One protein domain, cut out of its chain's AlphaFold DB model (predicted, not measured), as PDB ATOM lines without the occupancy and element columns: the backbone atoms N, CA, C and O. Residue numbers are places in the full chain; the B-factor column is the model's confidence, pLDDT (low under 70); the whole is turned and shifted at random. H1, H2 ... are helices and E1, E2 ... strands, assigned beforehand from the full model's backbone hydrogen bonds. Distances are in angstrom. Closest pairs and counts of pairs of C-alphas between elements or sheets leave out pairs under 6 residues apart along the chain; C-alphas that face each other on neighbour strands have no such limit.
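What this domain is: This is residues 594 to 609, 638 to 658 and 669 to 711 of the 1115 residues of the protein "DUF5011 domain-containing protein" of Nitrosopumilaceae archaeon (UniProt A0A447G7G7). A long hairpin of two strands, E4 and E5, runs along a flat domain, and the short strands E1 and E3 add to its two sides to make a sheet curled like part of a barrel. One short helix, H1, only grazes this sheet, and the strand E2 is outside it, coming near E4 close to that strand's last residue. The printed part has 80 residues with one named helix and five named strands, in the order H1, E1, E2, E3, E4, E5; the sheet's order is E1, E5, E4, E3, mixed, and the class is mostly strand. The whole is only just compact, close to loose, with a radius of gyration of the C-alphas of 13.9 A, and the C-alphas span 43 by 33 by 15 A.

How they stand to each other: The inner strands E4, residues 685 to 693, and E5, residues 699 to 709, form a hairpin, antiparallel at 158 degrees, with N 690 and O 702 2.8 A apart, within hydrogen-bond range. The edge strand E3, residues 671 to 673, forms a hairpin with E4, antiparallel at 152 degrees, with N 691 and O 671 2.7 A apart. E3, E4 and E5 make a meander, each strand the antiparallel neighbour of the one before. The other edge strand, E1, residues 640 to 643, is parallel to E5 at 48 degrees, with N 642 and O 707 2.8 A apart. The sheet is strongly twisted. E2, residues 654 to 658, pairs with no named strand; its closest C-alphas to E4 are those of Cys 655 and Cys 692, 5.5 A apart. E2 and E5 are apart. H1, residues 597 to 604, is on the sheet but only grazes it, with residues 599 to 603; its closest C-alphas to E1 are those of Ile 602 and Ile 640, 6.9 A apart. In H1 every O i to N i+4 pair is within hydrogen-bond range.

Where its parts are: E5 is the longest strand, 32.6 A from first to last C-alpha, ending at C-alpha 709 at (109.466, -26.796, 19.401). E4 is 26.4 A long and begins at C-alpha 685 at (102.847, -29.451, 13.585). E2 measures 11.7 A, E1 10.4 A and E3 7.2 A. H1 is 10.1 A long and begins at C-alpha 597 at (117.714, -40.810, 3.107).

The domain as a whole: The two C-alphas farthest apart, those of Ala 696 and Asp 711, are 44.4 A apart. Residues 610 to 637 are not printed, and C-alphas 609 and 638 are 17.2 A apart across that cut. Residues 659 to 668 are not printed either, with 14.2 A between C-alphas 658 and 669. The link from E3 to E4 is long, E1 to E2 short and E4 to E5 tight. The mean pLDDT of the printed part is 83.3; residues 604 to 609 and residue 638 are under 70.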
ATOM      1  N   ASP A 594     111.170 -38.456  -4.012       89.31
ATOM      2  CA  ASP A 594     112.204 -39.007  -3.135       89.31
ATOM      3  C   ASP A 594     112.708 -37.914  -2.182       89.31
ATOM      4  O   ASP A 594     113.077 -36.820  -2.618       89.31
ATOM      5  N   LEU A 595     112.715 -38.177  -0.872       85.44
ATOM      6  CA  LEU A 595     113.349 -37.294   0.111       85.44
ATOM      7  C   LEU A 595     114.757 -37.810   0.452       85.44
ATOM      8  O   LEU A 595     115.063 -38.977   0.196       85.44
ATOM      9  N   PRO A 596     115.633 -36.976   1.047       83.12
ATOM     10  CA  PRO A 596     116.956 -37.418   1.470       83.12
ATOM     11  C   PRO A 596     116.850 -38.600   2.436       83.12
ATOM     12  O   PRO A 596     115.956 -38.636   3.285       83.12
ATOM     13  N   GLN A 597     117.779 -39.553   2.349       80.00
ATOM     14  CA  GLN A 597     117.714 -40.810   3.107       80.00
ATOM     15  C   GLN A 597     117.610 -40.596   4.630       80.00
ATOM     16  O   GLN A 597     116.946 -41.359   5.331       80.00
ATOM     17  N   GLU A 598     118.224 -39.534   5.151       77.81
ATOM     18  CA  GLU A 598     118.140 -39.153   6.565       77.81
ATOM     19  C   GLU A 598     116.713 -38.772   6.982       77.81
ATOM     20  O   GLU A 598     116.245 -39.183   8.045       77.81
ATOM     21  N   ILE A 599     116.001 -38.049   6.113       81.12
ATOM     22  CA  ILE A 599     114.594 -37.676   6.292       81.12
ATOM     23  C   ILE A 599     113.711 -38.913   6.138       81.12
ATOM     24  O   ILE A 599     112.818 -39.135   6.953       81.12
ATOM     25  N   GLU A 600     113.986 -39.761   5.144       81.38
ATOM     26  CA  GLU A 600     113.264 -41.024   4.946       81.38
ATOM     27  C   GLU A 600     113.341 -41.927   6.176       81.38
ATOM     28  O   GLU A 600     112.342 -42.525   6.578       81.38
ATOM     29  N   ARG A 601     114.503 -41.992   6.836       76.69
ATOM     30  CA  ARG A 601     114.684 -42.746   8.082       76.69
ATOM     31  C   ARG A 601     113.802 -42.209   9.213       76.69
ATOM     32  O   ARG A 601     113.188 -42.999   9.927       76.69
ATOM     33  N   ILE A 602     113.710 -40.884   9.345       73.62
ATOM     34  CA  ILE A 602     112.859 -40.223  10.346       73.62
ATOM     35  C   ILE A 602     111.378 -40.471  10.042       73.62
ATOM     36  O   ILE A 602     110.615 -40.792  10.940       73.62
ATOM     37  N   VAL A 603     110.961 -40.387   8.776       72.38
ATOM     38  CA  VAL A 603     109.559 -40.590   8.363       72.38
ATOM     39  C   VAL A 603     109.133 -42.070   8.437       72.38
ATOM     40  O   VAL A 603     107.951 -42.378   8.645       72.38
ATOM     41  N   SER A 604     110.079 -43.003   8.281       67.44
ATOM     42  CA  SER A 604     109.845 -44.456   8.332       67.44
ATOM     43  C   SER A 604     109.976 -45.080   9.729       67.44
ATOM     44  O   SER A 604     109.462 -46.183   9.926       67.44
ATOM     45  N   GLY A 605     110.581 -44.381  10.697       57.97
ATOM     46  CA  GLY A 605     110.724 -44.832  12.088       57.97
ATOM     47  C   GLY A 605     111.855 -45.846  12.324       57.97
ATOM     48  O   GLY A 605     111.799 -46.616  13.281       57.97
ATOM     49  N   ALA A 606     112.873 -45.901  11.457       47.28
ATOM     50  CA  ALA A 606     113.997 -46.830  11.610       47.28
ATOM     51  C   ALA A 606     115.065 -46.284  12.585       47.28
ATOM     52  O   ALA A 606     115.559 -45.168  12.423       47.28
ATOM     53  N   ALA A 607     115.436 -47.075  13.599       38.22
ATOM     54  CA  ALA A 607     116.378 -46.677  14.649       38.22
ATOM     55  C   ALA A 607     117.776 -46.333  14.093       38.22
ATOM     56  O   ALA A 607     118.357 -47.091  13.316       38.22
ATOM     57  N   ALA A 608     118.328 -45.192  14.514       39.47
ATOM     58  CA  ALA A 608     119.673 -44.758  14.152       39.47
ATOM     59  C   ALA A 608     120.747 -45.628  14.831       39.47
ATOM     60  O   ALA A 608     120.736 -45.803  16.049       39.47
ATOM     61  N   THR A 609     121.709 -46.138  14.061       32.03
ATOM     62  CA  THR A 609     122.984 -46.628  14.596       32.03
ATOM     63  C   THR A 609     123.799 -45.445  15.121       32.03
ATOM     64  O   THR A 609     123.882 -44.401  14.475       32.03
ATOM     65  N   ARG A 638     107.694 -39.955  13.387       67.94
ATOM     66  CA  ARG A 638     107.471 -39.611  11.961       67.94
ATOM     67  C   ARG A 638     107.476 -38.111  11.611       67.94
ATOM     68  O   ARG A 638     106.862 -37.727  10.615       67.94
ATOM     69  N   SER A 639     108.119 -37.246  12.396       79.75
ATOM     70  CA  SER A 639     108.212 -35.803  12.091       79.75
ATOM     71  C   SER A 639     109.628 -35.270  12.274       79.75
ATOM     72  O   SER A 639     110.316 -35.674  13.209       79.75
ATOM     73  N   ILE A 640     110.046 -34.330  11.423       84.94
ATOM     74  CA  ILE A 640     111.291 -33.580  11.645       84.94
ATOM     75  C   ILE A 640     111.054 -32.462  12.662       84.94
ATOM     76  O   ILE A 640     109.977 -31.868  12.677       84.94
ATOM     77  N   ARG A 641     112.040 -32.182  13.517       85.62
ATOM     78  CA  ARG A 641     111.973 -31.083  14.492       85.62
ATOM     79  C   ARG A 641     112.510 -29.789  13.885       85.62
ATOM     80  O   ARG A 641     113.472 -29.831  13.125       85.62
ATOM     81  N   HIS A 642     111.905 -28.662  14.246       87.19
ATOM     82  CA  HIS A 642     112.334 -27.311  13.878       87.19
ATOM     83  C   HIS A 642     112.255 -26.381  15.092       87.19
ATOM     84  O   HIS A 642     111.286 -26.444  15.850       87.19
ATOM     85  N   ALA A 643     113.245 -25.509  15.275       86.88
ATOM     86  CA  ALA A 643     113.268 -24.568  16.393       86.88
ATOM     87  C   ALA A 643     112.332 -23.373  16.135       86.88
ATOM     88  O   ALA A 643     112.419 -22.697  15.104       86.88
ATOM     89  N   ALA A 644     111.436 -23.085  17.077       87.31
ATOM     90  CA  ALA A 644     110.556 -21.921  17.020       87.31
ATOM     91  C   ALA A 644     111.364 -20.612  16.953       87.31
ATOM     92  O   ALA A 644     112.409 -20.486  17.584       87.31
ATOM     93  N   GLY A 645     110.875 -19.613  16.211       83.12
ATOM     94  CA  GLY A 645     111.575 -18.329  16.074       83.12
ATOM     95  C   GLY A 645     112.709 -18.309  15.046       83.12
ATOM     96  O   GLY A 645     113.296 -17.251  14.841       83.12
ATOM     97  N   THR A 646     112.999 -19.435  14.383       83.50
ATOM     98  CA  THR A 646     114.086 -19.549  13.395       83.50
ATOM     99  C   THR A 646     113.550 -19.720  11.965       83.50
ATOM    100  O   THR A 646     112.458 -20.282  11.779       83.50
ATOM    101  N   PRO A 647     114.276 -19.242  10.933       83.50
ATOM    102  CA  PRO A 647     113.872 -19.424   9.544       83.50
ATOM    103  C   PRO A 647     113.902 -20.910   9.170       83.50
ATOM    104  O   PRO A 647     114.861 -21.622   9.456       83.50
ATOM    105  N   PHE A 648     112.847 -21.380   8.505       85.06
ATOM    106  CA  PHE A 648     112.745 -22.764   8.049       85.06
ATOM    107  C   PHE A 648     113.086 -22.867   6.565       85.06
ATOM    108  O   PHE A 648     112.434 -22.233   5.735       85.06
ATOM    109  N   THR A 649     114.068 -23.708   6.240       84.06
ATOM    110  CA  THR A 649     114.373 -24.102   4.860       84.06
ATOM    111  C   THR A 649     113.994 -25.572   4.679       84.06
ATOM    112  O   THR A 649     114.563 -26.428   5.362       84.06
ATOM    113  N   PRO A 650     113.031 -25.897   3.800       84.56
ATOM    114  CA  PRO A 650     112.619 -27.276   3.574       84.56
ATOM    115  C   PRO A 650     113.761 -28.151   3.035       84.56
ATOM    116  O   PRO A 650     114.504 -27.698   2.160       84.56
ATOM    117  N   PRO A 651     113.868 -29.420   3.475       85.06
ATOM    118  CA  PRO A 651     114.779 -30.385   2.867       85.06
ATOM    119  C   PRO A 651     114.571 -30.505   1.351       85.06
ATOM    120  O   PRO A 651     113.459 -30.390   0.839       85.06
ATOM    121  N   ARG A 652     115.638 -30.779   0.599       84.00
ATOM    122  CA  ARG A 652     115.535 -30.917  -0.861       84.00
ATOM    123  C   ARG A 652     114.839 -32.228  -1.228       84.00
ATOM    124  O   ARG A 652     115.349 -33.295  -0.915       84.00
ATOM    125  N   GLY A 653     113.700 -32.148  -1.913       86.56
ATOM    126  CA  GLY A 653     113.043 -33.307  -2.527       86.56
ATOM    127  C   GLY A 653     113.471 -33.493  -3.983       86.56
ATOM    128  O   GLY A 653     113.701 -32.513  -4.691       86.56
ATOM    129  N   ILE A 654     113.543 -34.740  -4.439       89.88
ATOM    130  CA  ILE A 654     113.882 -35.118  -5.814       89.88
ATOM    131  C   ILE A 654     112.646 -35.736  -6.471       89.88
ATOM    132  O   ILE A 654     112.046 -36.663  -5.941       89.88
ATOM    133  N   CYS A 655     112.261 -35.227  -7.635       91.50
ATOM    134  CA  CYS A 655     111.344 -35.903  -8.540       91.50
ATOM    135  C   CYS A 655     112.109 -36.999  -9.262       91.50
ATOM    136  O   CYS A 655     113.077 -36.688  -9.945       91.50
ATOM    137  N   ASN A 656     111.686 -38.243  -9.118       90.44
ATOM    138  CA  ASN A 656     112.274 -39.399  -9.772       90.44
ATOM    139  C   ASN A 656     111.236 -40.023 -10.703       90.44
ATOM    140  O   ASN A 656     110.147 -40.369 -10.255       90.44
ATOM    141  N   ASP A 657     111.573 -40.146 -11.977       89.19
ATOM    142  CA  ASP A 657     110.666 -40.587 -13.039       89.19
ATOM    143  C   ASP A 657     111.134 -41.903 -13.689       89.19
ATOM    144  O   ASP A 657     110.801 -42.222 -14.826       89.19
ATOM    145  N   GLY A 658     111.943 -42.677 -12.957       87.75
ATOM    146  CA  GLY A 658     112.520 -43.931 -13.436       87.75
ATOM    147  C   GLY A 658     113.801 -43.720 -14.239       87.75
ATOM    148  O   GLY A 658     114.537 -42.759 -14.012       87.75
ATOM    149  N   LEU A 669     114.551 -31.437  -9.400       89.00
ATOM    150  CA  LEU A 669     114.200 -30.916  -8.073       89.00
ATOM    151  C   LEU A 669     112.672 -30.838  -7.898       89.00
ATOM    152  O   LEU A 669     111.965 -30.340  -8.776       89.00
ATOM    153  N   ALA A 670     112.168 -31.281  -6.745       89.44
ATOM    154  CA  ALA A 670     110.764 -31.141  -6.375       89.44
ATOM    155  C   ALA A 670     110.434 -29.710  -5.932       89.44
ATOM    156  O   ALA A 670     111.133 -29.115  -5.108       89.44
ATOM    157  N   ASN A 671     109.311 -29.181  -6.419       90.00
ATOM    158  CA  ASN A 671     108.763 -27.930  -5.900       90.00
ATOM    159  C   ASN A 671     108.161 -28.175  -4.520       90.00
ATOM    160  O   ASN A 671     107.636 -29.256  -4.268       90.00
ATOM    161  N   HIS A 672     108.168 -27.175  -3.642       91.69
ATOM    162  CA  HIS A 672     107.577 -27.307  -2.315       91.69
ATOM    163  C   HIS A 672     106.807 -26.054  -1.892       91.69
ATOM    164  O   HIS A 672     107.080 -24.947  -2.353       91.69
ATOM    165  N   THR A 673     105.843 -26.235  -0.991       92.44
ATOM    166  CA  THR A 673     105.095 -25.150  -0.338       92.44
ATOM    167  C   THR A 673     104.907 -25.456   1.146       92.44
ATOM    168  O   THR A 673     104.578 -26.595   1.485       92.44
ATOM    169  N   HIS A 674     105.069 -24.452   2.013       92.50
ATOM    170  CA  HIS A 674     104.836 -24.550   3.461       92.50
ATOM    171  C   HIS A 674     104.361 -23.211   4.053       92.50
ATOM    172  O   HIS A 674     104.518 -22.158   3.436       92.50
ATOM    173  N   SER A 675     103.796 -23.262   5.261       89.56
ATOM    174  CA  SER A 675     103.353 -22.112   6.072       89.56
ATOM    175  C   SER A 675     104.300 -21.758   7.227       89.56
ATOM    176  O   SER A 675     104.046 -20.797   7.950       89.56
ATOM    177  N   ILE A 676     105.378 -22.525   7.417       87.19
ATOM    178  CA  ILE A 676     106.330 -22.344   8.525       87.19
ATOM    179  C   ILE A 676     107.108 -21.033   8.348       87.19
ATOM    180  O   ILE A 676     107.706 -20.804   7.299       87.19
ATOM    181  N   THR A 677     107.105 -20.189   9.378       88.06
ATOM    182  CA  THR A 677     107.824 -18.906   9.444       88.06
ATOM    183  C   THR A 677     108.439 -18.727  10.834       88.06
ATOM    184  O   THR A 677     108.095 -19.460  11.758       88.06
ATOM    185  N   GLU A 678     109.271 -17.701  11.030       86.88
ATOM    186  CA  GLU A 678     109.798 -17.339  12.362       86.88
ATOM    187  C   GLU A 678     108.685 -17.029  13.385       86.88
ATOM    188  O   GLU A 678     108.890 -17.143  14.589       86.88
ATOM    189  N   ALA A 679     107.481 -16.668  12.929       87.62
ATOM    190  CA  ALA A 679     106.332 -16.394  13.794       87.62
ATOM    191  C   ALA A 679     105.511 -17.647  14.159       87.62
ATOM    192  O   ALA A 679     104.531 -17.535  14.903       87.62
ATOM    193  N   THR A 680     105.855 -18.824  13.627       89.00
ATOM    194  CA  THR A 680     105.138 -20.072  13.911       89.00
ATOM    195  C   THR A 680     105.378 -20.491  15.375       89.00
ATOM    196  O   THR A 680     106.530 -20.617  15.789       89.00
ATOM    197  N   PRO A 681     104.319 -20.673  16.191       86.00
ATOM    198  CA  PRO A 681     104.458 -20.918  17.626       86.00
ATOM    199  C   PRO A 681     104.956 -22.335  17.941       86.00
ATOM    200  O   PRO A 681     104.566 -23.299  17.287       86.00
ATOM    201  N   ALA A 682     105.745 -22.474  19.009       86.06
ATOM    202  CA  ALA A 682     106.155 -23.778  19.523       86.06
ATOM    203  C   ALA A 682     104.945 -24.655  19.910       86.06
ATOM    204  O   ALA A 682     103.945 -24.175  20.451       86.06
ATOM    205  N   GLY A 683     105.048 -25.954  19.635       82.75
ATOM    206  CA  GLY A 683     103.994 -26.952  19.808       82.75
ATOM    207  C   GLY A 683     103.093 -27.158  18.584       82.75
ATOM    208  O   GLY A 683     102.178 -27.980  18.657       82.75
ATOM    209  N   SER A 684     103.312 -26.445  17.470       85.62
ATOM    210  CA  SER A 684     102.594 -26.685  16.210       85.62
ATOM    211  C   SER A 684     103.230 -27.805  15.385       85.62
ATOM    212  O   SER A 684     104.454 -27.920  15.322       85.62
ATOM    213  N   THR A 685     102.403 -28.571  14.673       88.81
ATOM    214  CA  THR A 685     102.847 -29.451  13.585       88.81
ATOM    215  C   THR A 685     102.351 -28.877  12.265       88.81
ATOM    216  O   THR A 685     101.145 -28.726  12.079       88.81
ATOM    217  N   GLU A 686     103.279 -28.549  11.374       91.00
ATOM    218  CA  GLU A 686     103.022 -27.939  10.069       91.00
ATOM    219  C   GLU A 686     103.463 -28.880   8.940       91.00
ATOM    220  O   GLU A 686     104.352 -29.716   9.117       91.00
ATOM    221  N   ASP A 687     102.864 -28.715   7.761       90.62
ATOM    222  CA  ASP A 687     103.106 -29.579   6.609       90.62
ATOM    223  C   ASP A 687     103.933 -28.871   5.535       90.62
ATOM    224  O   ASP A 687     103.626 -27.756   5.104       90.62
ATOM    225  N   VAL A 688     104.946 -29.570   5.025       91.25
ATOM    226  CA  VAL A 688     105.629 -29.224   3.778       91.25
ATOM    227  C   VAL A 688     105.091 -30.130   2.683       91.25
ATOM    228  O   VAL A 688     105.229 -31.351   2.751       91.25
ATOM    229  N   THR A 689     104.481 -29.541   1.657       92.62
ATOM    230  CA  THR A 689     103.971 -30.292   0.504       92.62
ATOM    231  C   THR A 689     104.945 -30.180  -0.657       92.62
ATOM    232  O   THR A 689     105.105 -29.097  -1.215       92.62
ATOM    233  N   TYR A 690     105.557 -31.297  -1.039       92.50
ATOM    234  CA  TYR A 690     106.354 -31.430  -2.253       92.50
ATOM    235  C   TYR A 690     105.455 -31.791  -3.431       92.50
ATOM    236  O   TYR A 690     104.557 -32.622  -3.299       92.50
ATOM    237  N   THR A 691     105.698 -31.177  -4.584       92.81
ATOM    238  CA  THR A 691     104.980 -31.407  -5.837       92.81
ATOM    239  C   THR A 691     105.979 -31.670  -6.953       92.81
ATOM    240  O   THR A 691     106.851 -30.842  -7.223       92.81
ATOM    241  N   CYS A 692     105.805 -32.795  -7.637       91.69
ATOM    242  CA  CYS A 692     106.564 -33.148  -8.826       91.69
ATOM    243  C   CYS A 692     105.661 -33.141 -10.046       91.69
ATOM    244  O   CYS A 692     104.496 -33.533  -9.966       91.69
ATOM    245  N   LYS A 693     106.208 -32.661 -11.162       87.81
ATOM    246  CA  LYS A 693     105.551 -32.654 -12.464       87.81
ATOM    247  C   LYS A 693     106.555 -33.071 -13.528       87.81
ATOM    248  O   LYS A 693     107.596 -32.419 -13.633       87.81
ATOM    249  N   ASP A 694     106.269 -34.122 -14.280       83.06
ATOM    250  CA  ASP A 694     107.121 -34.577 -15.386       83.06
ATOM    251  C   ASP A 694     106.963 -33.689 -16.645       83.06
ATOM    252  O   ASP A 694     106.103 -32.790 -16.685       83.06
ATOM    253  N   PRO A 695     107.798 -33.878 -17.686       74.12
ATOM    254  CA  PRO A 695     107.661 -33.162 -18.954       74.12
ATOM    255  C   PRO A 695     106.358 -33.464 -19.718       74.12
ATOM    256  O   PRO A 695     105.904 -32.608 -20.482       74.12
ATOM    257  N   ALA A 696     105.742 -34.635 -19.515       78.19
ATOM    258  CA  ALA A 696     104.468 -35.031 -20.124       78.19
ATOM    259  C   ALA A 696     103.241 -34.404 -19.429       78.19
ATOM    260  O   ALA A 696     102.148 -34.336 -19.997       78.19
ATOM    261  N   GLY A 697     103.441 -33.847 -18.237       79.81
ATOM    262  CA  GLY A 697     102.465 -33.139 -17.436       79.81
ATOM    263  C   GLY A 697     101.842 -33.937 -16.292       79.81
ATOM    264  O   GLY A 697     100.955 -33.368 -15.644       79.81
ATOM    265  N   ASN A 698     102.269 -35.173 -16.009       85.81
ATOM    266  CA  ASN A 698     101.737 -35.934 -14.876       85.81
ATOM    267  C   ASN A 698     102.292 -35.374 -13.562       85.81
ATOM    268  O   ASN A 698     103.411 -34.867 -13.501       85.81
ATOM    269  N   THR A 699     101.479 -35.404 -12.503       89.19
ATOM    270  CA  THR A 699     101.801 -34.749 -11.227       89.19
ATOM    271  C   THR A 699     101.611 -35.671 -10.035       89.19
ATOM    272  O   THR A 699     100.574 -36.327  -9.936       89.19
ATOM    273  N   VAL A 700     102.536 -35.614  -9.078       94.00
ATOM    274  CA  VAL A 700     102.425 -36.265  -7.765       94.00
ATOM    275  C   VAL A 700     102.681 -35.252  -6.652       94.00
ATOM    276  O   VAL A 700     103.421 -34.282  -6.840       94.00
ATOM    277  N   THR A 701     102.093 -35.485  -5.481       91.88
ATOM    278  CA  THR A 701     102.408 -34.732  -4.267       91.88
ATOM    279  C   THR A 701     102.797 -35.654  -3.120       91.88
ATOM    280  O   THR A 701     102.305 -36.779  -3.011       91.88
ATOM    281  N   ARG A 702     103.683 -35.166  -2.250       89.88
ATOM    282  CA  ARG A 702     104.123 -35.849  -1.032       89.88
ATOM    283  C   ARG A 702     104.211 -34.855   0.121       89.88
ATOM    284  O   ARG A 702     104.767 -33.775  -0.050       89.88
ATOM    285  N   THR A 703     103.705 -35.233   1.291       90.25
ATOM    286  CA  THR A 703     103.698 -34.373   2.483       90.25
ATOM    287  C   THR A 703     104.745 -34.828   3.500       90.25
ATOM    288  O   THR A 703     104.869 -36.023   3.767       90.25
ATOM    289  N   LEU A 704     105.485 -33.872   4.063       89.38
ATOM    290  CA  LEU A 704     106.415 -34.046   5.181       89.38
ATOM    291  C   LEU A 704     105.909 -33.246   6.387       89.38
ATOM    292  O   LEU A 704     105.651 -32.052   6.260       89.38
ATOM    293  N   HIS A 705     105.805 -33.896   7.545       88.62
ATOM    294  CA  HIS A 705     105.376 -33.263   8.791       88.62
ATOM    295  C   HIS A 705     106.569 -32.666   9.552       88.62
ATOM    296  O   HIS A 705     107.577 -33.347   9.772       88.62
ATOM    297  N   VAL A 706     106.427 -31.415   9.992       88.56
ATOM    298  CA  VAL A 706     107.431 -30.657  10.750       88.56
ATOM    299  C   VAL A 706     106.848 -30.252  12.094       88.56
ATOM    300  O   VAL A 706     105.819 -29.584  12.157       88.56
ATOM    301  N   MET A 707     107.503 -30.649  13.177       88.25
ATOM    302  CA  MET A 707     107.138 -30.273  14.536       88.25
ATOM    303  C   MET A 707     107.990 -29.089  14.988       88.25
ATOM    304  O   MET A 707     109.214 -29.174  14.996       88.25
ATOM    305  N   VAL A 708     107.339 -27.986  15.350       88.31
ATOM    306  CA  VAL A 708     108.002 -26.769  15.833       88.31
ATOM    307  C   VAL A 708     108.068 -26.814  17.357       88.31
ATOM    308  O   VAL A 708     107.029 -26.946  18.003       88.31
ATOM    309  N   GLU A 709     109.254 -26.693  17.948       88.00
ATOM    310  CA  GLU A 709     109.466 -26.796  19.401       88.00
ATOM    311  C   GLU A 709     110.337 -25.644  19.924       88.00
ATOM    312  O   GLU A 709     111.021 -24.971  19.154       88.00
ATOM    313  N   GLU A 710     110.290 -25.385  21.234       87.50
ATOM    314  CA  GLU A 710     111.239 -24.458  21.859       87.50
ATOM    315  C   GLU A 710     112.592 -25.147  22.018       87.50
ATOM    316  O   GLU A 710     112.689 -26.223  22.612       87.50
ATOM    317  N   ASP A 711     113.632 -24.494  21.523       86.69
ATOM    318  CA  ASP A 711     115.007 -24.868  21.797       86.69
ATOM    319  C   ASP A 711     115.497 -24.108  23.038       86.69
ATOM    320  O   ASP A 711     115.316 -22.897  23.155       86.69
TER     321      ASP A 711